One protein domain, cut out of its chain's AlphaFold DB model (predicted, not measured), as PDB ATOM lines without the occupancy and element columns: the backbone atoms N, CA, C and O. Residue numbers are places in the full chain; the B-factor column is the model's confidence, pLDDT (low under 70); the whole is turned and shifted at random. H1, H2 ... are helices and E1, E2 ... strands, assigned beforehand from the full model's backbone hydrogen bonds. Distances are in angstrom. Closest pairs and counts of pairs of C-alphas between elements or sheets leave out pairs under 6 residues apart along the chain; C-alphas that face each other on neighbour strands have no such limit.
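Overview. This is residues 224 to 387 of the 776 residues of the protein "Ubiquitin-like domain-containing protein" of Biomphalaria glabrata (UniProt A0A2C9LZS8). Two lobes stand side by side along the longest axis: in the first a strongly twisted five-stranded sheet curls round H1, and in the second a four-stranded sheet has H5 over one face. H5 sits near the middle of the whole, between the two sheets; H2 lies beside H1, and H4 at the joint of the lobes. The 164 printed residues run E1 E2 H1 H2 E3 E4 H3 E5 H4 E6 E7 H5 E8 E9, five named helices and nine named strands, mixed in class. The sheets, E2 E1 E5 E3 E4 and E7 E6 E9 E8, are both mixed. The whole is compact, with a radius of gyration of the C-alphas of 16.1 A and spans of 51 by 36 by 25 A.

Along the chain. E1, residues 224 to 229, begins at C-alpha 224 (-18.590, 15.153, -32.734) and is 16.1 A long. E2 is 234 to 239, 15.4 A; H1 is 245 to 254, 14.4 A; H2 is 265 to 271; E3 is 277 to 281; E4 is 284 to 286; H3 is 292 to 295; E5 is 302 to 307, 17.1 A; H4 is 308 to 311. E6, 316 to 322, is 19.4 A long and E7, 328 to 334, 19.1 A. H5, 339 to 350, is 16.4 A long. E8 is 358 to 361, and E9, 382 to 385, ends at C-alpha 385 (-45.754, 32.903, -47.092).

Arrangement. E1 and E2 are a hairpin, with N 227 and O 235 2.9 A apart. E1 and E5 are parallel, with N 303 and O 226 at 2.8 A. E3 is antiparallel to E5, with N 280 and O 304 at 2.8 A, and makes a hairpin with E4, with N 286 and O 279 at 2.8 A. H1 is on this sheet, its closest C-alpha pair with E2 being Tyr 235 and Ile 252, 7.1 A. H1 and H2 only just touch, with 3 pairs of C-alphas within 8 A, the closest Leu 253 and Tyr 268, 7.6 A. H3 only grazes this sheet, and H4 only grazes both sheets. E6 and E7 are a hairpin, with N 319 and O 331 at 2.9 A. E6 and E9 are parallel, with N 322 and O 382 at 2.8 A; E8 and E9 are a hairpin, with N 360 and O 383 at 2.9 A. H5 has a height over the second sheet of 6.9 A. In H1, H2 and H5 every O i to N i+4 pair is within hydrogen-bond range; H3 and H4 are too short for one.

Size, cuts and confidence. The C-alphas farthest apart, of Gly 296 and Gly 363, are 51.4 A apart. The printed part has no cut. The link from E8 to E9 is long, with 20 residues. pLDDT is under 70 at residue 260 and residues 262 to 275.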
ATOM      1  N   LEU A 224     -17.188  15.168 -32.387       80.69
ATOM      2  CA  LEU A 224     -18.590  15.153 -32.734       80.69
ATOM      3  C   LEU A 224     -19.379  15.671 -31.538       80.69
ATOM      4  O   LEU A 224     -19.406  15.044 -30.484       80.69
ATOM      5  N   VAL A 225     -20.064  16.787 -31.726       87.25
ATOM      6  CA  VAL A 225     -20.981  17.361 -30.750       87.25
ATOM      7  C   VAL A 225     -22.394  17.305 -31.316       87.25
ATOM      8  O   VAL A 225     -22.654  17.655 -32.471       87.25
ATOM      9  N   HIS A 226     -23.319  16.852 -30.483       89.81
ATOM     10  CA  HIS A 226     -24.745  16.850 -30.759       89.81
ATOM     11  C   HIS A 226     -25.335  18.139 -30.197       89.81
ATOM     12  O   HIS A 226     -25.102  18.449 -29.032       89.81
ATOM     13  N   VAL A 227     -26.104  18.890 -30.987       91.88
ATOM     14  CA  VAL A 227     -26.800  20.079 -30.476       91.88
ATOM     15  C   VAL A 227     -28.300  19.953 -30.658       91.88
ATOM     16  O   VAL A 227     -28.805  19.916 -31.781       91.88
ATOM     17  N   GLU A 228     -29.009  19.902 -29.536       94.75
ATOM     18  CA  GLU A 228     -30.463  19.944 -29.471       94.75
ATOM     19  C   GLU A 228     -30.929  21.398 -29.459       94.75
ATOM     20  O   GLU A 228     -30.404  22.230 -28.720       94.75
ATOM     21  N   THR A 229     -31.923  21.726 -30.278       92.69
ATOM     22  CA  THR A 229     -32.379  23.112 -30.448       92.69
ATOM     23  C   THR A 229     -33.821  23.289 -29.997       92.69
ATOM     24  O   THR A 229     -34.658  22.405 -30.175       92.69
ATOM     25  N   PHE A 230     -34.157  24.478 -29.488       92.00
ATOM     26  CA  PHE A 230     -35.519  24.842 -29.075       92.00
ATOM     27  C   PHE A 230     -36.585  24.768 -30.189       92.00
ATOM     28  O   PHE A 230     -37.777  24.926 -29.908       92.00
ATOM     29  N   TRP A 231     -36.185  24.554 -31.448       92.06
ATOM     30  CA  TRP A 231     -37.076  24.271 -32.578       92.06
ATOM     31  C   TRP A 231     -37.235  22.777 -32.903       92.06
ATOM     32  O   TRP A 231     -37.812  22.433 -33.933       92.06
ATOM     33  N   GLY A 232     -36.754  21.882 -32.037       90.06
ATOM     34  CA  GLY A 232     -36.996  20.441 -32.134       90.06
ATOM     35  C   GLY A 232     -36.157  19.710 -33.185       90.06
ATOM     36  O   GLY A 232     -36.480  18.574 -33.520       90.06
ATOM     37  N   LYS A 233     -35.088  20.328 -33.705       90.12
ATOM     38  CA  LYS A 233     -34.073  19.626 -34.508       90.12
ATOM     39  C   LYS A 233     -32.823  19.357 -33.679       90.12
ATOM     40  O   LYS A 233     -32.392  20.208 -32.900       90.12
ATOM     41  N   GLN A 234     -32.226  18.196 -33.911       89.31
ATOM     42  CA  GLN A 234     -30.872  17.871 -33.485       89.31
ATOM     43  C   GLN A 234     -29.916  18.095 -34.662       89.31
ATOM     44  O   GLN A 234     -30.258  17.792 -35.807       89.31
ATOM     45  N   TYR A 235     -28.728  18.626 -34.384       87.31
ATOM     46  CA  TYR A 235     -27.661  18.799 -35.367       87.31
ATOM     47  C   TYR A 235     -26.402  18.064 -34.922       87.31
ATOM     48  O   TYR A 235     -26.043  18.085 -33.748       87.31
ATOM     49  N   HIS A 236     -25.722  17.450 -35.886       84.81
ATOM     50  CA  HIS A 236     -24.417  16.832 -35.703       84.81
ATOM     51  C   HIS A 236     -23.353  17.797 -36.217       84.81
ATOM     52  O   HIS A 236     -23.318  18.107 -37.411       84.81
ATOM     53  N   LEU A 237     -22.518  18.300 -35.313       82.19
ATOM     54  CA  LEU A 237     -21.428  19.205 -35.641       82.19
ATOM     55  C   LEU A 237     -20.104  18.546 -35.315       82.19
ATOM     56  O   LEU A 237     -19.909  18.006 -34.234       82.19
ATOM     57  N   TYR A 238     -19.182  18.656 -36.249       77.69
ATOM     58  CA  TYR A 238     -17.783  18.385 -36.011       77.69
ATOM     59  C   TYR A 238     -17.107  19.711 -35.662       77.69
ATOM     60  O   TYR A 238     -17.216  20.671 -36.428       77.69
ATOM     61  N   VAL A 239     -16.465  19.779 -34.500       77.44
ATOM     62  CA  VAL A 239     -15.819  20.993 -33.984       77.44
ATOM     63  C   VAL A 239     -14.439  20.674 -33.404       77.44
ATOM     64  O   VAL A 239     -14.253  19.637 -32.775       77.44
ATOM     65  N   ASP A 240     -13.460  21.571 -33.541       75.44
ATOM     66  CA  ASP A 240     -12.270  21.526 -32.678       75.44
ATOM     67  C   ASP A 240     -12.661  22.007 -31.265       75.44
ATOM     68  O   ASP A 240     -13.499  22.892 -31.105       75.44
ATOM     69  N   SER A 241     -12.007  21.492 -30.232       73.69
ATOM     70  CA  SER A 241     -11.908  22.113 -28.905       73.69
ATOM     71  C   SER A 241     -11.562  23.619 -28.904       73.69
ATOM     72  O   SER A 241     -11.977  24.318 -27.984       73.69
ATOM     73  N   SER A 242     -10.859  24.147 -29.916       72.62
ATOM     74  CA  SER A 242     -10.629  25.594 -30.096       72.62
ATOM     75  C   SER A 242     -11.780  26.346 -30.791       72.62
ATOM     76  O   SER A 242     -11.664  27.540 -31.055       72.62
ATOM     77  N   THR A 243     -12.869  25.664 -31.150       80.06
ATOM     78  CA  THR A 243     -14.118  26.306 -31.603       80.06
ATOM     79  C   THR A 243     -14.734  27.056 -30.427       80.06
ATOM     80  O   THR A 243     -14.556  26.631 -29.291       80.06
ATOM     81  N   THR A 244     -15.468  28.145 -30.656       83.75
ATOM     82  CA  THR A 244     -16.153  28.884 -29.581       83.75
ATOM     83  C   THR A 244     -17.647  28.567 -29.510       83.75
ATOM     84  O   THR A 244     -18.217  28.014 -30.458       83.75
ATOM     85  N   GLY A 245     -18.316  28.954 -28.417       84.44
ATOM     86  CA  GLY A 245     -19.780  28.864 -28.307       84.44
ATOM     87  C   GLY A 245     -20.510  29.575 -29.460       84.44
ATOM     88  O   GLY A 245     -21.449  29.028 -30.041       84.44
ATOM     89  N   PHE A 246     -20.018  30.745 -29.880       83.56
ATOM     90  CA  PHE A 246     -20.491  31.457 -31.069       83.56
ATOM     91  C   PHE A 246     -20.258  30.655 -32.354       83.56
ATOM     92  O   PHE A 246     -21.142  30.618 -33.207       83.56
ATOM     93  N   GLY A 247     -19.109  29.983 -32.482       82.12
ATOM     94  CA  GLY A 247     -18.813  29.093 -33.607       82.12
ATOM     95  C   GLY A 247     -19.872  28.001 -33.776       82.12
ATOM     96  O   GLY A 247     -20.389  27.825 -34.877       82.12
ATOM     97  N   ILE A 248     -20.279  27.349 -32.679       86.06
ATOM     98  CA  ILE A 248     -21.389  26.382 -32.685       86.06
ATOM     99  C   ILE A 248     -22.686  27.031 -33.176       86.06
ATOM    100  O   ILE A 248     -23.304  26.539 -34.121       86.06
ATOM    101  N   ILE A 249     -23.101  28.141 -32.558       85.25
ATOM    102  CA  ILE A 249     -24.376  28.802 -32.876       85.25
ATOM    103  C   ILE A 249     -24.402  29.244 -34.349       85.25
ATOM    104  O   ILE A 249     -25.371  28.968 -35.059       85.25
ATOM    105  N   ALA A 250     -23.321  29.846 -34.848       81.88
ATOM    106  CA  ALA A 250     -23.184  30.261 -36.241       81.88
ATOM    107  C   ALA A 250     -23.240  29.075 -37.223       81.88
ATOM    108  O   ALA A 250     -23.865  29.190 -38.281       81.88
ATOM    109  N   SER A 251     -22.646  27.923 -36.880       82.12
ATOM    110  CA  SER A 251     -22.736  26.692 -37.681       82.12
ATOM    111  C   SER A 251     -24.156  26.117 -37.724       82.12
ATOM    112  O   SER A 251     -24.604  25.688 -38.788       82.12
ATOM    113  N   ILE A 252     -24.895  26.150 -36.610       86.31
ATOM    114  CA  ILE A 252     -26.298  25.698 -36.557       86.31
ATOM    115  C   ILE A 252     -27.186  26.616 -37.389       86.31
ATOM    116  O   ILE A 252     -27.914  26.146 -38.265       86.31
ATOM    117  N   LEU A 253     -27.104  27.929 -37.159       83.94
ATOM    118  CA  LEU A 253     -27.895  28.913 -37.896       83.94
ATOM    119  C   LEU A 253     -27.550  28.906 -39.397       83.94
ATOM    120  O   LEU A 253     -28.412  29.200 -40.227       83.94
ATOM    121  N   ARG A 254     -26.350  28.451 -39.794       81.19
ATOM    122  CA  ARG A 254     -26.016  28.286 -41.220       81.19
ATOM    123  C   ARG A 254     -26.855  27.217 -41.902       81.19
ATOM    124  O   ARG A 254     -27.111  27.341 -43.100       81.19
ATOM    125  N   ARG A 255     -27.313  26.211 -41.150       84.19
ATOM    126  CA  ARG A 255     -28.219  25.150 -41.616       84.19
ATOM    127  C   ARG A 255     -29.692  25.575 -41.641       84.19
ATOM    128  O   ARG A 255     -30.506  24.843 -42.199       84.19
ATOM    129  N   THR A 256     -30.056  26.732 -41.072       85.25
ATOM    130  CA  THR A 256     -31.446  27.233 -41.069       85.25
ATOM    131  C   THR A 256     -31.745  28.230 -42.194       85.25
ATOM    132  O   THR A 256     -32.903  28.598 -42.380       85.25
ATOM    133  N   VAL A 257     -30.739  28.648 -42.969       83.31
ATOM    134  CA  VAL A 257     -30.864  29.571 -44.114       83.31
ATOM    135  C   VAL A 257     -30.438  28.925 -45.441       83.31
ATOM    136  O   VAL A 257     -29.717  27.928 -45.465       83.31
ATOM    137  N   SER A 258     -30.862  29.512 -46.564       81.50
ATOM    138  CA  SER A 258     -30.561  29.042 -47.921       81.50
ATOM    139  C   SER A 258     -29.051  28.927 -48.172       81.50
ATOM    140  O   SER A 258     -28.209  29.669 -47.646       81.50
ATOM    141  N   GLN A 259     -28.692  27.966 -49.014       72.69
ATOM    142  CA  GLN A 259     -27.313  27.697 -49.407       72.69
ATOM    143  C   GLN A 259     -26.795  28.703 -50.449       72.69
ATOM    144  O   GLN A 259     -25.584  28.779 -50.661       72.69
ATOM    145  N   MET A 260     -27.670  29.524 -51.042       69.56
ATOM    146  CA  MET A 260     -27.289  30.594 -51.972       69.56
ATOM    147  C   MET A 260     -26.589  31.778 -51.286       69.56
ATOM    148  O   MET A 260     -25.775  32.452 -51.910       69.56
ATOM    149  N   ILE A 261     -26.861  32.033 -50.001       70.62
ATOM    150  CA  ILE A 261     -26.282  33.181 -49.284       70.62
ATOM    151  C   ILE A 261     -24.808  32.914 -48.946       70.62
ATOM    152  O   ILE A 261     -24.477  31.920 -48.296       70.62
ATOM    153  N   VAL A 262     -23.905  33.800 -49.372       62.62
ATOM    154  CA  VAL A 262     -22.461  33.663 -49.102       62.62
ATOM    155  C   VAL A 262     -22.082  34.287 -47.757       62.62
ATOM    156  O   VAL A 262     -21.476  33.601 -46.937       62.62
ATOM    157  N   ASP A 263     -22.486  35.535 -47.504       64.94
ATOM    158  CA  ASP A 263     -22.312  36.199 -46.207       64.94
ATOM    159  C   ASP A 263     -23.582  36.052 -45.361       64.94
ATOM    160  O   ASP A 263     -24.634  36.601 -45.686       64.94
ATOM    161  N   VAL A 264     -23.481  35.275 -44.284       63.66
ATOM    162  CA  VAL A 264     -24.585  35.035 -43.343       63.66
ATOM    163  C   VAL A 264     -24.335  35.702 -41.989       63.66
ATOM    164  O   VAL A 264     -25.224  35.717 -41.145       63.66
ATOM    165  N   VAL A 265     -23.163  36.310 -41.773       63.25
ATOM    166  CA  VAL A 265     -22.838  36.961 -40.493       63.25
ATOM    167  C   VAL A 265     -23.764  38.158 -40.280       63.25
ATOM    168  O   VAL A 265     -24.405  38.259 -39.237       63.25
ATOM    169  N   GLN A 266     -23.948  38.972 -41.325       60.81
ATOM    170  CA  GLN A 266     -24.899  40.089 -41.326       60.81
ATOM    171  C   GLN A 266     -26.349  39.625 -41.098       60.81
ATOM    172  O   GLN A 266     -27.107  40.280 -40.386       60.81
ATOM    173  N   LEU A 267     -26.740  38.464 -41.647       63.25
ATOM    174  CA  LEU A 267     -28.061  37.884 -41.384       63.25
ATOM    175  C   LEU A 267     -28.229  37.521 -39.902       63.25
ATOM    176  O   LEU A 267     -29.286  37.791 -39.338       63.25
ATOM    177  N   TYR A 268     -27.230  36.915 -39.258       65.31
ATOM    178  CA  TYR A 268     -27.360  36.532 -37.849       65.31
ATOM    179  C   TYR A 268     -27.501  37.745 -36.933       65.31
ATOM    180  O   TYR A 268     -28.370  37.725 -36.068       65.31
ATOM    181  N   GLU A 269     -26.731  38.812 -37.152       60.84
ATOM    182  CA  GLU A 269     -26.840  40.038 -36.347       60.84
ATOM    183  C   GLU A 269     -28.213  40.720 -36.490       60.84
ATOM    184  O   GLU A 269     -28.746  41.254 -35.513       60.84
ATOM    185  N   LEU A 270     -28.835  40.630 -37.673       55.09
ATOM    186  CA  LEU A 270     -30.201  41.104 -37.917       55.09
ATOM    187  C   LEU A 270     -31.264  40.204 -37.258       55.09
ATOM    188  O   LEU A 270     -32.173  40.701 -36.585       55.09
ATOM    189  N   PHE A 271     -31.164  38.879 -37.418       59.25
ATOM    190  CA  PHE A 271     -32.212  37.945 -36.989       59.25
ATOM    191  C   PHE A 271     -32.128  37.537 -35.511       59.25
ATOM    192  O   PHE A 271     -33.166  37.412 -34.863       59.25
ATOM    193  N   LEU A 272     -30.938  37.343 -34.944       63.22
ATOM    194  CA  LEU A 272     -30.745  36.883 -33.566       63.22
ATOM    195  C   LEU A 272     -29.597  37.654 -32.903       63.22
ATOM    196  O   LEU A 272     -28.428  37.316 -33.104       63.22
ATOM    197  N   PRO A 273     -29.888  38.666 -32.069       61.12
ATOM    198  CA  PRO A 273     -28.834  39.398 -31.393       61.12
ATOM    199  C   PRO A 273     -28.149  38.468 -30.385       61.12
ATOM    200  O   PRO A 273     -28.806  37.612 -29.779       61.12
ATOM    201  N   LYS A 274     -26.839  38.661 -30.168       57.81
ATOM    202  CA  LYS A 274     -26.004  37.760 -29.347       57.81
ATOM    203  C   LYS A 274     -26.549  37.492 -27.932       57.81
ATOM    204  O   LYS A 274     -26.280  36.458 -27.345       57.81
ATOM    205  N   HIS A 275     -27.366  38.396 -27.396       59.22
ATOM    206  CA  HIS A 275     -27.985  38.298 -26.072       59.22
ATOM    207  C   HIS A 275     -29.352  37.578 -26.042       59.22
ATOM    208  O   HIS A 275     -30.084  37.734 -25.073       59.22
ATOM    209  N   SER A 276     -29.757  36.853 -27.093       75.94
ATOM    210  CA  SER A 276     -31.079  36.189 -27.151       75.94
ATOM    211  C   SER A 276     -31.051  34.666 -26.981       75.94
ATOM    212  O   SER A 276     -32.042  34.098 -26.514       75.94
ATOM    213  N   LEU A 277     -29.934  34.010 -27.321       86.12
ATOM    214  CA  LEU A 277     -29.760  32.559 -27.212       86.12
ATOM    215  C   LEU A 277     -28.759  32.183 -26.117       86.12
ATOM    216  O   LEU A 277     -27.776  32.882 -25.882       86.12
ATOM    217  N   VAL A 278     -28.997  31.031 -25.498       88.62
ATOM    218  CA  VAL A 278     -28.121  30.412 -24.502       88.62
ATOM    219  C   VAL A 278     -27.836  28.980 -24.935       88.62
ATOM    220  O   VAL A 278     -28.745  28.260 -25.356       88.62
ATOM    221  N   LEU A 279     -26.572  28.582 -24.835       90.69
ATOM    222  CA  LEU A 279     -26.096  27.231 -25.103       90.69
ATOM    223  C   LEU A 279     -25.667  26.603 -23.772       90.69
ATOM    224  O   LEU A 279     -24.949  27.237 -23.000       90.69
ATOM    225  N   TYR A 280     -26.106  25.378 -23.501       91.25
ATOM    226  CA  TYR A 280     -25.827  24.666 -22.257       91.25
ATOM    227  C   TYR A 280     -25.090  23.349 -22.509       91.25
ATOM    228  O   TYR A 280     -25.426  22.612 -23.435       91.25
ATOM    229  N   LEU A 281     -24.148  23.018 -21.624       91.56
ATOM    230  CA  LEU A 281     -23.604  21.674 -21.423       91.56
ATOM    231  C   LEU A 281     -24.171  21.131 -20.105       91.56
ATOM    232  O   LEU A 281     -23.710  21.493 -19.016       91.56
ATOM    233  N   GLY A 282     -25.214  20.304 -20.191       88.06
ATOM    234  CA  GLY A 282     -25.979  19.875 -19.018       88.06
ATOM    235  C   GLY A 282     -26.616  21.072 -18.302       88.06
ATOM    236  O   GLY A 282     -27.570  21.655 -18.803       88.06
ATOM    237  N   SER A 283     -26.081  21.445 -17.136       85.06
ATOM    238  CA  SER A 283     -26.515  22.617 -16.356       85.06
ATOM    239  C   SER A 283     -25.595  23.841 -16.471       85.06
ATOM    240  O   SER A 283     -25.907  24.889 -15.906       85.06
ATOM    241  N   ARG A 284     -24.456  23.738 -17.171       90.00
ATOM    242  CA  ARG A 284     -23.501  24.845 -17.343       90.00
ATOM    243  C   ARG A 284     -23.843  25.653 -18.587       90.00
ATOM    244  O   ARG A 284     -24.020  25.065 -19.648       90.00
ATOM    245  N   VAL A 285     -23.875  26.978 -18.472       90.62
ATOM    246  CA  VAL A 285     -23.930  27.882 -19.631       90.62
ATOM    247  C   VAL A 285     -22.557  27.920 -20.305       90.62
ATOM    248  O   VAL A 285     -21.535  27.964 -19.620       90.62
ATOM    249  N   ILE A 286     -22.545  27.891 -21.637       89.50
ATOM    250  CA  ILE A 286     -21.367  28.128 -22.472       89.50
ATOM    251  C   ILE A 286     -21.389  29.590 -22.917       89.50
ATOM    252  O   ILE A 286     -22.331  30.034 -23.580       89.50
ATOM    253  N   ASP A 287     -20.333  30.325 -22.582       84.69
ATOM    254  CA  ASP A 287     -20.132  31.692 -23.046       84.69
ATOM    255  C   ASP A 287     -19.723  31.688 -24.521       84.69
ATOM    256  O   ASP A 287     -19.011  30.805 -25.007       84.69
ATOM    257  N   TRP A 288     -20.190  32.692 -25.254       81.88
ATOM    258  CA  TRP A 288     -20.104  32.717 -26.712       81.88
ATOM    259  C   TRP A 288     -18.667  32.849 -27.225       81.88
ATOM    260  O   TRP A 288     -18.324  32.259 -28.250       81.88
ATOM    261  N   ASP A 289     -17.832  33.599 -26.513       81.06
ATOM    262  CA  ASP A 289     -16.473  33.929 -26.945       81.06
ATOM    263  C   ASP A 289     -15.423  32.921 -26.430       81.06
ATOM    264  O   ASP A 289     -14.305  32.878 -26.940       81.06
ATOM    265  N   ASN A 290     -15.796  32.053 -25.481       81.25
ATOM    266  CA  ASN A 290     -14.916  31.031 -24.913       81.25
ATOM    267  C   ASN A 290     -14.836  29.779 -25.801       81.25
ATOM    268  O   ASN A 290     -15.831  29.342 -26.390       81.25
ATOM    269  N   CYS A 291     -13.650  29.165 -25.860       83.31
ATOM    270  CA  CYS A 291     -13.432  27.909 -26.582       83.31
ATOM    271  C   CYS A 291     -14.088  26.709 -25.872       83.31
ATOM    272  O   CYS A 291     -14.081  26.624 -24.646       83.31
ATOM    273  N   LEU A 292     -14.577  25.722 -26.629       81.94
ATOM    274  CA  LEU A 292     -15.221  24.507 -26.102       81.94
ATOM    275  C   LEU A 292     -14.311  23.698 -25.162       81.94
ATOM    276  O   LEU A 292     -14.791  23.097 -24.200       81.94
ATOM    277  N   GLY A 293     -12.996  23.730 -25.400       73.75
ATOM    278  CA  GLY A 293     -11.986  23.106 -24.546       73.75
ATOM    279  C   GLY A 293     -11.981  23.640 -23.110       73.75
ATOM    280  O   GLY A 293     -11.702  22.875 -22.193       73.75
ATOM    281  N   PHE A 294     -12.378  24.899 -22.886       79.19
ATOM    282  CA  PHE A 294     -12.522  25.478 -21.542       79.19
ATOM    283  C   PHE A 294     -13.619  24.781 -20.718       79.19
ATOM    284  O   PHE A 294     -13.509  24.649 -19.501       79.19
ATOM    285  N   TYR A 295     -14.670  24.289 -21.381       83.81
ATOM    286  CA  TYR A 295     -15.790  23.602 -20.733       83.81
ATOM    287  C   TYR A 295     -15.579  22.087 -20.596       83.81
ATOM    288  O   TYR A 295     -16.422  21.424 -19.991       83.81
ATOM    289  N   GLY A 296     -14.469  21.545 -21.120       79.06
ATOM    290  CA  GLY A 296     -14.187  20.107 -21.120       79.06
ATOM    291  C   GLY A 296     -15.139  19.310 -22.017       79.06
ATOM    292  O   GLY A 296     -15.586  18.238 -21.631       79.06
ATOM    293  N   ILE A 297     -15.515  19.863 -23.174       83.88
ATOM    294  CA  ILE A 297     -16.428  19.203 -24.117       83.88
ATOM    295  C   ILE A 297     -15.675  18.097 -24.866       83.88
ATOM    296  O   ILE A 297     -14.665  18.355 -25.520       83.88
ATOM    297  N   GLU A 298     -16.187  16.871 -24.768       80.50
ATOM    298  CA  GLU A 298     -15.610  15.651 -25.346       80.50
ATOM    299  C   GLU A 298     -16.431  15.126 -26.543       80.50
ATOM    300  O   GLU A 298     -17.516  15.628 -26.851       80.50
ATOM    301  N   ASP A 299     -15.917  14.097 -27.221       79.50
ATOM    302  CA  ASP A 299     -16.603  13.418 -28.328       79.50
ATOM    303  C   ASP A 299     -17.937  12.796 -27.872       79.50
ATOM    304  O   ASP A 299     -18.011  12.139 -26.836       79.50
ATOM    305  N   GLY A 300     -19.005  13.012 -28.638       81.31
ATOM    306  CA  GLY A 300     -20.364  12.581 -28.295       81.31
ATOM    307  C   GLY A 300     -21.106  13.495 -27.310       81.31
ATOM    308  O   GLY A 300     -22.248  13.194 -26.960       81.31
ATOM    309  N   SER A 301     -20.518  14.619 -26.878       89.12
ATOM    310  CA  SER A 301     -21.187  15.569 -25.975       89.12
ATOM    311  C   SER A 301     -22.502  16.095 -26.557       89.12
ATOM    312  O   SER A 301     -22.580  16.428 -27.742       89.12
ATOM    313  N   VAL A 302     -23.519  16.235 -25.702       92.31
ATOM    314  CA  VAL A 302     -24.817  16.828 -26.055       92.31
ATOM    315  C   VAL A 302     -24.919  18.230 -25.461       92.31
ATOM    316  O   VAL A 302     -24.833  18.410 -24.245       92.31
ATOM    317  N   LEU A 303     -25.122  19.218 -26.328       94.19
ATOM    318  CA  LEU A 303     -25.410  20.599 -25.964       94.19
ATOM    319  C   LEU A 303     -26.880  20.912 -26.221       94.19
ATOM    320  O   LEU A 303     -27.448  20.462 -27.216       94.19
ATOM    321  N   THR A 304     -27.491  21.726 -25.368       94.31
ATOM    322  CA  THR A 304     -28.875  22.178 -25.555       94.31
ATOM    323  C   THR A 304     -28.905  23.686 -25.775       94.31
ATOM    324  O   THR A 304     -28.247  24.452 -25.074       94.31
ATOM    325  N   MET A 305     -29.639  24.133 -26.793       91.56
ATOM    326  CA  MET A 305     -29.733  25.542 -27.171       91.56
ATOM    327  C   MET A 305     -31.163  26.051 -27.011       91.56
ATOM    328  O   MET A 305     -32.094  25.530 -27.631       91.56
ATOM    329  N   SER A 306     -31.322  27.113 -26.223       90.75
ATOM    330  CA  SER A 306     -32.609  27.742 -25.906       90.75
ATOM    331  C   SER A 306     -32.562  29.259 -26.098       90.75
ATOM    332  O   SER A 306     -31.484  29.842 -26.208       90.75
ATOM    333  N   THR A 307     -33.723  29.916 -26.127       90.25
ATOM    334  CA  THR A 307     -33.784  31.373 -25.922       90.25
ATOM    335  C   THR A 307     -33.769  31.679 -24.427       90.25
ATOM    336  O   THR A 307     -34.200  30.850 -23.622       90.25
ATOM    337  N   ILE A 308     -33.332  32.878 -24.029       88.38
ATOM    338  CA  ILE A 308     -33.427  33.315 -22.619       88.38
ATOM    339  C   ILE A 308     -34.881  33.257 -22.125       88.38
ATOM    340  O   ILE A 308     -35.132  32.844 -20.993       88.38
ATOM    341  N   GLY A 309     -35.839  33.635 -22.981       88.31
ATOM    342  CA  GLY A 309     -37.260  33.648 -22.645       88.31
ATOM    343  C   GLY A 309     -37.832  32.255 -22.377       88.31
ATOM    344  O   GLY A 309     -38.592  32.086 -21.427       88.31
ATOM    345  N   LEU A 310     -37.439  31.256 -23.175       88.44
ATOM    346  CA  LEU A 310     -37.853  29.860 -22.997       88.44
ATOM    347  C   LEU A 310     -37.093  29.159 -21.862       88.44
ATOM    348  O   LEU A 310     -37.688  28.361 -21.152       88.44
ATOM    349  N   ALA A 311     -35.802  29.446 -21.669       88.88
ATOM    350  CA  ALA A 311     -34.998  28.827 -20.609       88.88
ATOM    351  C   ALA A 311     -35.421  29.240 -19.185       88.88
ATOM    352  O   ALA A 311     -35.145  28.514 -18.236       88.88
ATOM    353  N   ASN A 312     -36.074  30.398 -19.043       89.94
ATOM    354  CA  ASN A 312     -36.488  30.975 -17.759       89.94
ATOM    355  C   ASN A 312     -38.022  31.112 -17.622       89.94
ATOM    356  O   ASN A 312     -38.488  31.905 -16.804       89.94
ATOM    357  N   ASP A 313     -38.806  30.415 -18.457       90.62
ATOM    358  CA  ASP A 313     -40.283  30.452 -18.485       90.62
ATOM    359  C   ASP A 313     -40.904  31.871 -18.507       90.62
ATOM    360  O   ASP A 313     -41.987  32.144 -17.978       90.62
ATOM    361  N   MET A 314     -40.222  32.826 -19.148       91.81
ATOM    362  CA  MET A 314     -40.571  34.244 -19.081       91.81
ATOM    363  C   MET A 314     -41.760  34.581 -19.982       91.81
ATOM    364  O   MET A 314     -41.586  34.872 -21.165       91.81
ATOM    365  N   ALA A 315     -42.964  34.637 -19.408       92.06
ATOM    366  CA  ALA A 315     -44.176  35.112 -20.088       92.06
ATOM    367  C   ALA A 315     -44.394  34.438 -21.461       92.06
ATOM    368  O   ALA A 315     -44.549  35.104 -22.492       92.06
ATOM    369  N   ILE A 316     -44.349  33.104 -21.450       93.69
ATOM    370  CA  ILE A 316     -44.591  32.249 -22.612       93.69
ATOM    371  C   ILE A 316     -46.063  32.354 -23.043       93.69
ATOM    372  O   ILE A 316     -46.972  32.287 -22.217       93.69
ATOM    373  N   GLN A 317     -46.291  32.492 -24.348       92.31
ATOM    374  CA  GLN A 317     -47.604  32.614 -24.977       92.31
ATOM    375  C   GLN A 317     -47.688  31.790 -26.280       92.31
ATOM    376  O   GLN A 317     -46.670  31.609 -26.958       92.31
ATOM    377  N   PRO A 318     -48.878  31.285 -26.660       94.19
ATOM    378  CA  PRO A 318     -49.100  30.644 -27.952       94.19
ATOM    379  C   PRO A 318     -49.277  31.686 -29.066       94.19
ATOM    380  O   PRO A 318     -50.148  32.550 -28.991       94.19
ATOM    381  N   VAL A 319     -48.499  31.566 -30.142       93.88
ATOM    382  CA  VAL A 319     -48.679  32.339 -31.381       93.88
ATOM    383  C   VAL A 319     -49.348  31.451 -32.437       93.88
ATOM    384  O   VAL A 319     -48.727  30.478 -32.868       93.88
ATOM    385  N   PRO A 320     -50.593  31.733 -32.870       94.12
ATOM    386  CA  PRO A 320     -51.239  30.984 -33.943       94.12
ATOM    387  C   PRO A 320     -50.647  31.361 -35.309       94.12
ATOM    388  O   PRO A 320     -50.673  32.527 -35.710       94.12
ATOM    389  N   VAL A 321     -50.144  30.361 -36.034       94.25
ATOM    390  CA  VAL A 321     -49.599  30.490 -37.390       94.25
ATOM    391  C   VAL A 321     -50.330  29.535 -38.334       94.25
ATOM    392  O   VAL A 321     -50.401  28.337 -38.065       94.25
ATOM    393  N   THR A 322     -50.839  30.049 -39.451       93.75
ATOM    394  CA  THR A 322     -51.348  29.249 -40.573       93.75
ATOM    395  C   THR A 322     -50.189  28.917 -41.509       93.75
ATOM    396  O   THR A 322     -49.531  29.822 -42.029       93.75
ATOM    397  N   LEU A 323     -49.934  27.626 -41.710       90.88
ATOM    398  CA  LEU A 323     -48.919  27.108 -42.623       90.88
ATOM    399  C   LEU A 323     -49.348  27.254 -44.094       90.88
ATOM    400  O   LEU A 323     -50.490  27.596 -44.411       90.88
ATOM    401  N   ASP A 324     -48.418  26.975 -45.002       82.94
ATOM    402  CA  ASP A 324     -48.628  26.968 -46.450       82.94
ATOM    403  C   ASP A 324     -49.575  25.846 -46.918       82.94
ATOM    404  O   ASP A 324     -50.337  26.047 -47.864       82.94
ATOM    405  N   ASP A 325     -49.618  24.717 -46.197       84.94
ATOM    406  CA  ASP A 325     -50.614  23.647 -46.376       84.94
ATOM    407  C   ASP A 325     -52.019  23.994 -45.831       84.94
ATOM    408  O   ASP A 325     -52.939  23.175 -45.892       84.94
ATOM    409  N   GLY A 326     -52.194  25.205 -45.289       85.19
ATOM    410  CA  GLY A 326     -53.443  25.709 -44.723       85.19
ATOM    411  C   GLY A 326     -53.737  25.259 -43.289       85.19
ATOM    412  O   GLY A 326     -54.747  25.685 -42.728       85.19
ATOM    413  N   ARG A 327     -52.891  24.429 -42.661       91.88
ATOM    414  CA  ARG A 327     -53.091  23.995 -41.269       91.88
ATOM    415  C   ARG A 327     -52.642  25.066 -40.283       91.88
ATOM    416  O   ARG A 327     -51.609  25.706 -40.464       91.88
ATOM    417  N   GLU A 328     -53.366  25.204 -39.178       92.44
ATOM    418  CA  GLU A 328     -52.968  26.090 -38.083       92.44
ATOM    419  C   GLU A 328     -52.119  25.361 -37.033       92.44
ATOM    420  O   GLU A 328     -52.375  24.208 -36.668       92.44
ATOM    421  N   LYS A 329     -51.089  26.047 -36.532       92.88
ATOM    422  CA  LYS A 329     -50.199  25.587 -35.464       92.88
ATOM    423  C   LYS A 329     -50.008  26.686 -34.428       92.88
ATOM    424  O   LYS A 329     -49.799  27.843 -34.775       92.88
ATOM    425  N   GLN A 330     -50.046  26.312 -33.152       93.81
ATOM    426  CA  GLN A 330     -49.699  27.210 -32.054       93.81
ATOM    427  C   GLN A 330     -48.214  27.054 -31.729       93.81
ATOM    428  O   GLN A 330     -47.760  25.970 -31.362       93.81
ATOM    429  N   ILE A 331     -47.455  28.134 -31.888       93.62
ATOM    430  CA  ILE A 331     -46.020  28.186 -31.624       93.62
ATOM    431  C   ILE A 331     -45.808  28.847 -30.260       93.62
ATOM    432  O   ILE A 331     -46.070  30.037 -30.100       93.62
ATOM    433  N   MET A 332     -45.351  28.083 -29.266       92.69
ATOM    434  CA  MET A 332     -45.073  28.609 -27.923       92.69
ATOM    435  C   MET A 332     -43.771  29.421 -27.923       92.69
ATOM    436  O   MET A 332     -42.716  28.867 -28.241       92.69
ATOM    437  N   VAL A 333     -43.822  30.699 -27.552       92.31
ATOM    438  CA  VAL A 333     -42.661  31.613 -27.454       92.31
ATOM    439  C   VAL A 333     -42.851  32.600 -26.305       92.31
ATOM    440  O   VAL A 333     -43.981  32.863 -25.901       92.31
ATOM    441  N   SER A 334     -41.771  33.172 -25.776       92.56
ATOM    442  CA  SER A 334     -41.876  34.320 -24.874       92.56
ATOM    443  C   SER A 334     -42.418  35.538 -25.625       92.56
ATOM    444  O   SER A 334     -42.053  35.782 -26.774       92.56
ATOM    445  N   LYS A 335     -43.209  36.387 -24.958       91.81
ATOM    446  CA  LYS A 335     -43.533  37.723 -25.497       91.81
ATOM    447  C   LYS A 335     -42.290  38.604 -25.727       91.81
ATOM    448  O   LYS A 335     -42.372  39.578 -26.473       91.81
ATOM    449  N   PHE A 336     -41.172  38.295 -25.066       90.19
ATOM    450  CA  PHE A 336     -39.898  39.007 -25.201       90.19
ATOM    451  C   PHE A 336     -38.994  38.426 -26.300       90.19
ATOM    452  O   PHE A 336     -38.033  39.085 -26.691       90.19
ATOM    453  N   ASP A 337     -39.293  37.224 -26.807       89.31
ATOM    454  CA  ASP A 337     -38.579  36.661 -27.952       89.31
ATOM    455  C   ASP A 337     -38.822  37.529 -29.204       89.31
ATOM    456  O   ASP A 337     -39.859  38.187 -29.345       89.31
ATOM    457  N   ARG A 338     -37.869  37.505 -30.140       89.94
ATOM    458  CA  ARG A 338     -38.034  38.090 -31.478       89.94
ATOM    459  C   ARG A 338     -38.856  37.181 -32.390       89.94
ATOM    460  O   ARG A 338     -38.857  35.962 -32.223       89.94
ATOM    461  N   TRP A 339     -39.492  37.742 -33.415       90.06
ATOM    462  CA  TRP A 339     -40.213  36.963 -34.433       90.06
ATOM    463  C   TRP A 339     -39.326  35.959 -35.191       90.06
ATOM    464  O   TRP A 339     -39.822  34.921 -35.635       90.06
ATOM    465  N   SER A 340     -38.011  36.179 -35.249       88.00
ATOM    466  CA  SER A 340     -37.036  35.180 -35.710       88.00
ATOM    467  C   SER A 340     -37.087  33.849 -34.943       88.00
ATOM    468  O   SER A 340     -36.867  32.797 -35.541       88.00
ATOM    469  N   VAL A 341     -37.444  33.852 -33.653       90.06
ATOM    470  CA  VAL A 341     -37.625  32.636 -32.837       90.06
ATOM    471  C   VAL A 341     -38.828  31.830 -33.335       90.06
ATOM    472  O   VAL A 341     -38.748  30.605 -33.442       90.06
ATOM    473  N   VAL A 342     -39.920  32.506 -33.712       91.44
ATOM    474  CA  VAL A 342     -41.083  31.871 -34.354       91.44
ATOM    475  C   VAL A 342     -40.680  31.294 -35.712       91.44
ATOM    476  O   VAL A 342     -40.975  30.133 -35.989       91.44
ATOM    477  N   ALA A 343     -39.939  32.051 -36.528       90.75
ATOM    478  CA  ALA A 343     -39.452  31.585 -37.828       90.75
ATOM    479  C   ALA A 343     -38.506  30.367 -37.715       90.75
ATOM    480  O   ALA A 343     -38.587  29.445 -38.524       90.75
ATOM    481  N   LEU A 344     -37.667  30.298 -36.676       90.56
ATOM    482  CA  LEU A 344     -36.830  29.128 -36.381       90.56
ATOM    483  C   LEU A 344     -37.654  27.911 -35.948       90.56
ATOM    484  O   LEU A 344     -37.402  26.807 -36.429       90.56
ATOM    485  N   LYS A 345     -38.690  28.095 -35.117       92.38
ATOM    486  CA  LYS A 345     -39.638  27.013 -34.789       92.38
ATOM    487  C   LYS A 345     -40.374  26.505 -36.033       92.38
ATOM    488  O   LYS A 345     -40.475  25.294 -36.223       92.38
ATOM    489  N   LEU A 346     -40.778  27.397 -36.938       92.69
ATOM    490  CA  LEU A 346     -41.359  27.020 -38.231       92.69
ATOM    491  C   LEU A 346     -40.349  26.296 -39.140       92.69
ATOM    492  O   LEU A 346     -40.718  25.296 -39.754       92.69
ATOM    493  N   HIS A 347     -39.074  26.707 -39.177       90.38
ATOM    494  CA  HIS A 347     -37.998  25.972 -39.867       90.38
ATOM    495  C   HIS A 347     -37.825  24.553 -39.303       90.38
ATOM    496  O   HIS A 347     -37.602  23.601 -40.059       90.38
ATOM    497  N   GLY A 348     -37.932  24.402 -37.980       89.81
ATOM    498  CA  GLY A 348     -37.938  23.109 -37.300       89.81
ATOM    499  C   GLY A 348     -39.023  22.175 -37.834       89.81
ATOM    500  O   GLY A 348     -38.729  21.038 -38.193       89.81
ATOM    501  N   MET A 349     -40.245  22.694 -37.969       90.19
ATOM    502  CA  MET A 349     -41.435  21.929 -38.360       90.19
ATOM    503  C   MET A 349     -41.557  21.665 -39.869       90.19
ATOM    504  O   MET A 349     -41.994  20.590 -40.263       90.19
ATOM    505  N   THR A 350     -41.204  22.639 -40.711       88.81
ATOM    506  CA  THR A 350     -41.424  22.593 -42.174       88.81
ATOM    507  C   THR A 350     -40.168  22.246 -42.974       88.81
ATOM    508  O   THR A 350     -40.252  21.806 -44.117       88.81
ATOM    509  N   GLY A 351     -38.978  22.456 -42.401       85.69
ATOM    510  CA  GLY A 351     -37.704  22.348 -43.117       85.69
ATOM    511  C   GLY A 351     -37.339  23.563 -43.976       85.69
ATOM    512  O   GLY A 351     -36.219  23.620 -44.479       85.69
ATOM    513  N   TYR A 352     -38.231  24.543 -44.116       87.94
ATOM    514  CA  TYR A 352     -38.032  25.709 -44.974       87.94
ATOM    515  C   TYR A 352     -36.942  26.668 -44.462       87.94
ATOM    516  O   TYR A 352     -36.828  26.850 -43.249       87.94
ATOM    517  N   PRO A 353     -36.136  27.317 -45.329       87.50
ATOM    518  CA  PRO A 353     -35.119  28.263 -44.869       87.50
ATOM    519  C   PRO A 353     -35.710  29.565 -44.321       87.50
ATOM    520  O   PRO A 353     -36.530  30.208 -44.978       87.50
ATOM    521  N   VAL A 354     -35.239  29.996 -43.150       87.56
ATOM    522  CA  VAL A 354     -35.740  31.171 -42.413       87.56
ATOM    523  C   VAL A 354     -35.690  32.446 -43.259       87.56
ATOM    524  O   VAL A 354     -36.649  33.207 -43.275       87.56
ATOM    525  N   ASN A 355     -34.616  32.654 -44.024       84.75
ATOM    526  CA  ASN A 355     -34.432  33.840 -44.870       84.75
ATOM    527  C   ASN A 355     -35.353  33.893 -46.110       84.75
ATOM    528  O   ASN A 355     -35.343  34.899 -46.815       84.75
ATOM    529  N   LEU A 356     -36.067  32.805 -46.428       86.19
ATOM    530  CA  LEU A 356     -37.038  32.736 -47.529       86.19
ATOM    531  C   LEU A 356     -38.489  32.694 -47.026       86.19
ATOM    532  O   LEU A 356     -39.411  32.787 -47.835       86.19
ATOM    533  N   MET A 357     -38.705  32.569 -45.713       87.38
ATOM    534  CA  MET A 357     -40.030  32.714 -45.117       87.38
ATOM    535  C   MET A 357     -40.411  34.184 -45.013       87.38
ATOM    536  O   MET A 357     -39.589  35.033 -44.672       87.38
ATOM    537  N   GLN A 358     -41.694  34.472 -45.199       88.88
ATOM    538  CA  GLN A 358     -42.291  35.733 -44.782       88.88
ATOM    539  C   GLN A 358     -43.488  35.433 -43.885       88.88
ATOM    540  O   GLN A 358     -44.299  34.560 -44.185       88.88
ATOM    541  N   LEU A 359     -43.593  36.148 -42.766       90.25
ATOM    542  CA  LEU A 359     -44.764  36.087 -41.898       90.25
ATOM    543  C   LEU A 359     -45.635  37.309 -42.167       90.25
ATOM    544  O   LEU A 359     -45.160  38.444 -42.145       90.25
ATOM    545  N   ILE A 360     -46.908  37.062 -42.456       89.75
ATOM    546  CA  ILE A 360     -47.864  38.075 -42.891       89.75
ATOM    547  C   ILE A 360     -49.003  38.141 -41.873       89.75
ATOM    548  O   ILE A 360     -49.738  37.170 -41.680       89.75
ATOM    549  N   LYS A 361     -49.171  39.301 -41.229       86.81
ATOM    550  CA  LYS A 361     -50.345  39.575 -40.387       86.81
ATOM    551  C   LYS A 361     -51.520  40.064 -41.239       86.81
ATOM    552  O   LYS A 361     -51.371  40.419 -42.410       86.81
ATOM    553  N   HIS A 362     -52.709  40.086 -40.640       76.75
ATOM    554  CA  HIS A 362     -53.936  40.535 -41.301       76.75
ATOM    555  C   HIS A 362     -53.761  41.900 -41.997       76.75
ATOM    556  O   HIS A 362     -53.229  42.836 -41.403       76.75
ATOM    557  N   GLY A 363     -54.225  42.009 -43.247       72.56
ATOM    558  CA  GLY A 363     -54.015  43.195 -44.091       72.56
ATOM    559  C   GLY A 363     -52.723  43.178 -44.922       72.56
ATOM    560  O   GLY A 363     -52.277  44.232 -45.357       72.56
ATOM    561  N   SER A 364     -52.116  42.005 -45.140       75.94
ATOM    562  CA  SER A 364     -50.913  41.814 -45.976       75.94
ATOM    563  C   SER A 364     -49.648  42.533 -45.484       75.94
ATOM    564  O   SER A 364     -48.688  42.696 -46.235       75.94
ATOM    565  N   VAL A 365     -49.614  42.937 -44.211       84.38
ATOM    566  CA  VAL A 365     -48.440  43.579 -43.611       84.38
ATOM    567  C   VAL A 365     -47.419  42.504 -43.239       84.38
ATOM    568  O   VAL A 365     -47.734  41.570 -42.497       84.38
ATOM    569  N   LYS A 366     -46.191  42.642 -43.745       87.94
ATOM    570  CA  LYS A 366     -45.070  41.766 -43.384       87.94
ATOM    571  C   LYS A 366     -44.621  42.060 -41.953       87.94
ATOM    572  O   LYS A 366     -44.621  43.212 -41.528       87.94
ATOM    573  N   ILE A 367     -44.265  41.014 -41.224       88.75
ATOM    574  CA  ILE A 367     -43.690  41.104 -39.883       88.75
ATOM    575  C   ILE A 367     -42.166  41.171 -40.015       88.75
ATOM    576  O   ILE A 367     -41.580  40.343 -40.714       88.75
ATOM    577  N   ASP A 368     -41.534  42.134 -39.345       86.88
ATOM    578  CA  ASP A 368     -40.079  42.181 -39.223       86.88
ATOM    579  C   ASP A 368     -39.617  41.125 -38.205       86.88
ATOM    580  O   ASP A 368     -40.173  40.996 -37.116       86.88
ATOM    581  N   PHE A 369     -38.607  40.330 -38.554       87.12
ATOM    582  CA  PHE A 369     -38.087  39.288 -37.665       87.12
ATOM    583  C   PHE A 369     -37.196  39.836 -36.540       87.12
ATOM    584  O   PHE A 369     -36.887  39.091 -35.609       87.12
ATOM    585  N   SER A 370     -36.799  41.111 -36.609       84.44
ATOM    586  CA  SER A 370     -36.085  41.820 -35.544       84.44
ATOM    587  C   SER A 370     -37.010  42.341 -34.430       84.44
ATOM    588  O   SER A 370     -36.543  42.516 -33.300       84.44
ATOM    589  N   ASP A 371     -38.309  42.505 -34.707       87.75
ATOM    590  CA  ASP A 371     -39.327  42.907 -33.729       87.75
ATOM    591  C   ASP A 371     -39.594  41.815 -32.682       87.75
ATOM    592  O   ASP A 371     -39.496  40.611 -32.950       87.75
ATOM    593  N   THR A 372     -40.002  42.229 -31.479       89.19
ATOM    594  CA  THR A 372     -40.469  41.310 -30.432       89.19
ATOM    595  C   THR A 372     -41.891  40.825 -30.701       89.19
ATOM    596  O   THR A 372     -42.745  41.558 -31.200       89.19
ATOM    597  N   VAL A 373     -42.191  39.585 -30.317       89.94
ATOM    598  CA  VAL A 373     -43.537  39.017 -30.487       89.94
ATOM    599  C   VAL A 373     -44.576  39.836 -29.705       89.94
ATOM    600  O   VAL A 373     -45.679  40.071 -30.192       89.94
ATOM    601  N   GLY A 374     -44.215  40.330 -28.517       87.12
ATOM    602  CA  GLY A 374     -45.080  41.135 -27.654       87.12
ATOM    603  C   GLY A 374     -45.380  42.560 -28.137       87.12
ATOM    604  O   GLY A 374     -46.333  43.149 -27.635       87.12
ATOM    605  N   SER A 375     -44.627  43.122 -29.095       86.00
ATOM    606  CA  SER A 375     -44.968  44.422 -29.706       86.00
ATOM    607  C   SER A 375     -46.082  44.305 -30.753       86.00
ATOM    608  O   SER A 375     -46.706  45.298 -31.128       86.00
ATOM    609  N   THR A 376     -46.338  43.088 -31.243       81.81
ATOM    610  CA  THR A 376     -47.223  42.832 -32.378       81.81
ATOM    611  C   THR A 376     -48.588  42.343 -31.906       81.81
ATOM    612  O   THR A 376     -48.728  41.223 -31.422       81.81
ATOM    613  N   THR A 377     -49.634  43.147 -32.107       80.62
ATOM    614  CA  THR A 377     -51.011  42.741 -31.790       80.62
ATOM    615  C   THR A 377     -51.503  41.652 -32.750       80.62
ATOM    616  O   THR A 377     -51.763  41.918 -33.926       80.62
ATOM    617  N   ILE A 378     -51.662  40.424 -32.250       80.31
ATOM    618  CA  ILE A 378     -52.150  39.267 -33.016       80.31
ATOM    619  C   ILE A 378     -53.651  39.089 -32.741       80.31
ATOM    620  O   ILE A 378     -54.041  38.540 -31.716       80.31
ATOM    621  N   SER A 379     -54.505  39.562 -33.653       77.75
ATOM    622  CA  SER A 379     -55.972  39.390 -33.575       77.75
ATOM    623  C   SER A 379     -56.514  38.239 -34.433       77.75
ATOM    624  O   SER A 379     -57.667  37.841 -34.282       77.75
ATOM    625  N   LYS A 380     -55.692  37.716 -35.347       84.19
ATOM    626  CA  LYS A 380     -55.966  36.590 -36.250       84.19
ATOM    627  C   LYS A 380     -54.668  35.795 -36.460       84.19
ATOM    628  O   LYS A 380     -53.600  36.385 -36.278       84.19
ATOM    629  N   PRO A 381     -54.738  34.513 -36.865       87.75
ATOM    630  CA  PRO A 381     -53.560  33.715 -37.197       87.75
ATOM    631  C   PRO A 381     -52.625  34.425 -38.182       87.75
ATOM    632  O   PRO A 381     -53.070  35.056 -39.146       87.75
ATOM    633  N   VAL A 382     -51.321  34.334 -37.929       92.06
ATOM    634  CA  VAL A 382     -50.284  34.858 -38.824       92.06
ATOM    635  C   VAL A 382     -50.097  33.877 -39.973       92.06
ATOM    636  O   VAL A 382     -49.905  32.690 -39.738       92.06
ATOM    637  N   LYS A 383     -50.130  34.344 -41.221       92.31
ATOM    638  CA  LYS A 383     -49.940  33.471 -42.380       92.31
ATOM    639  C   LYS A 383     -48.458  33.342 -42.722       92.31
ATOM    640  O   LYS A 383     -47.770  34.353 -42.861       92.31
ATOM    641  N   LEU A 384     -47.991  32.111 -42.912       92.00
ATOM    642  CA  LEU A 384     -46.706  31.821 -43.540       92.00
ATOM    643  C   LEU A 384     -46.828  31.984 -45.065       92.00
ATOM    644  O   LEU A 384     -47.676  31.359 -45.701       92.00
ATOM    645  N   ASP A 385     -45.976  32.822 -45.650       88.06
ATOM    646  CA  ASP A 385     -45.754  32.903 -47.092       88.06
ATOM    647  C   ASP A 385     -44.368  32.342 -47.442       88.06
ATOM    648  O   ASP A 385     -43.351  32.686 -46.836       88.06
ATOM    649  N   VAL A 386     -44.364  31.457 -48.437       84.00
ATOM    650  CA  VAL A 386     -43.209  30.711 -48.951       84.00
ATOM    651  C   VAL A 386     -42.934  31.021 -50.429       84.00
ATOM    652  O   VAL A 386     -42.102  30.376 -51.065       84.00
ATOM    653  N   SER A 387     -43.611  32.029 -50.995       82.44
ATOM    654  CA  SER A 387     -43.514  32.434 -52.404       82.44
ATOM    655  C   SER A 387     -42.076  32.670 -52.895       82.44
ATOM    656  O   SER A 387     -41.755  32.335 -54.038       82.44
TER     657      SER A 387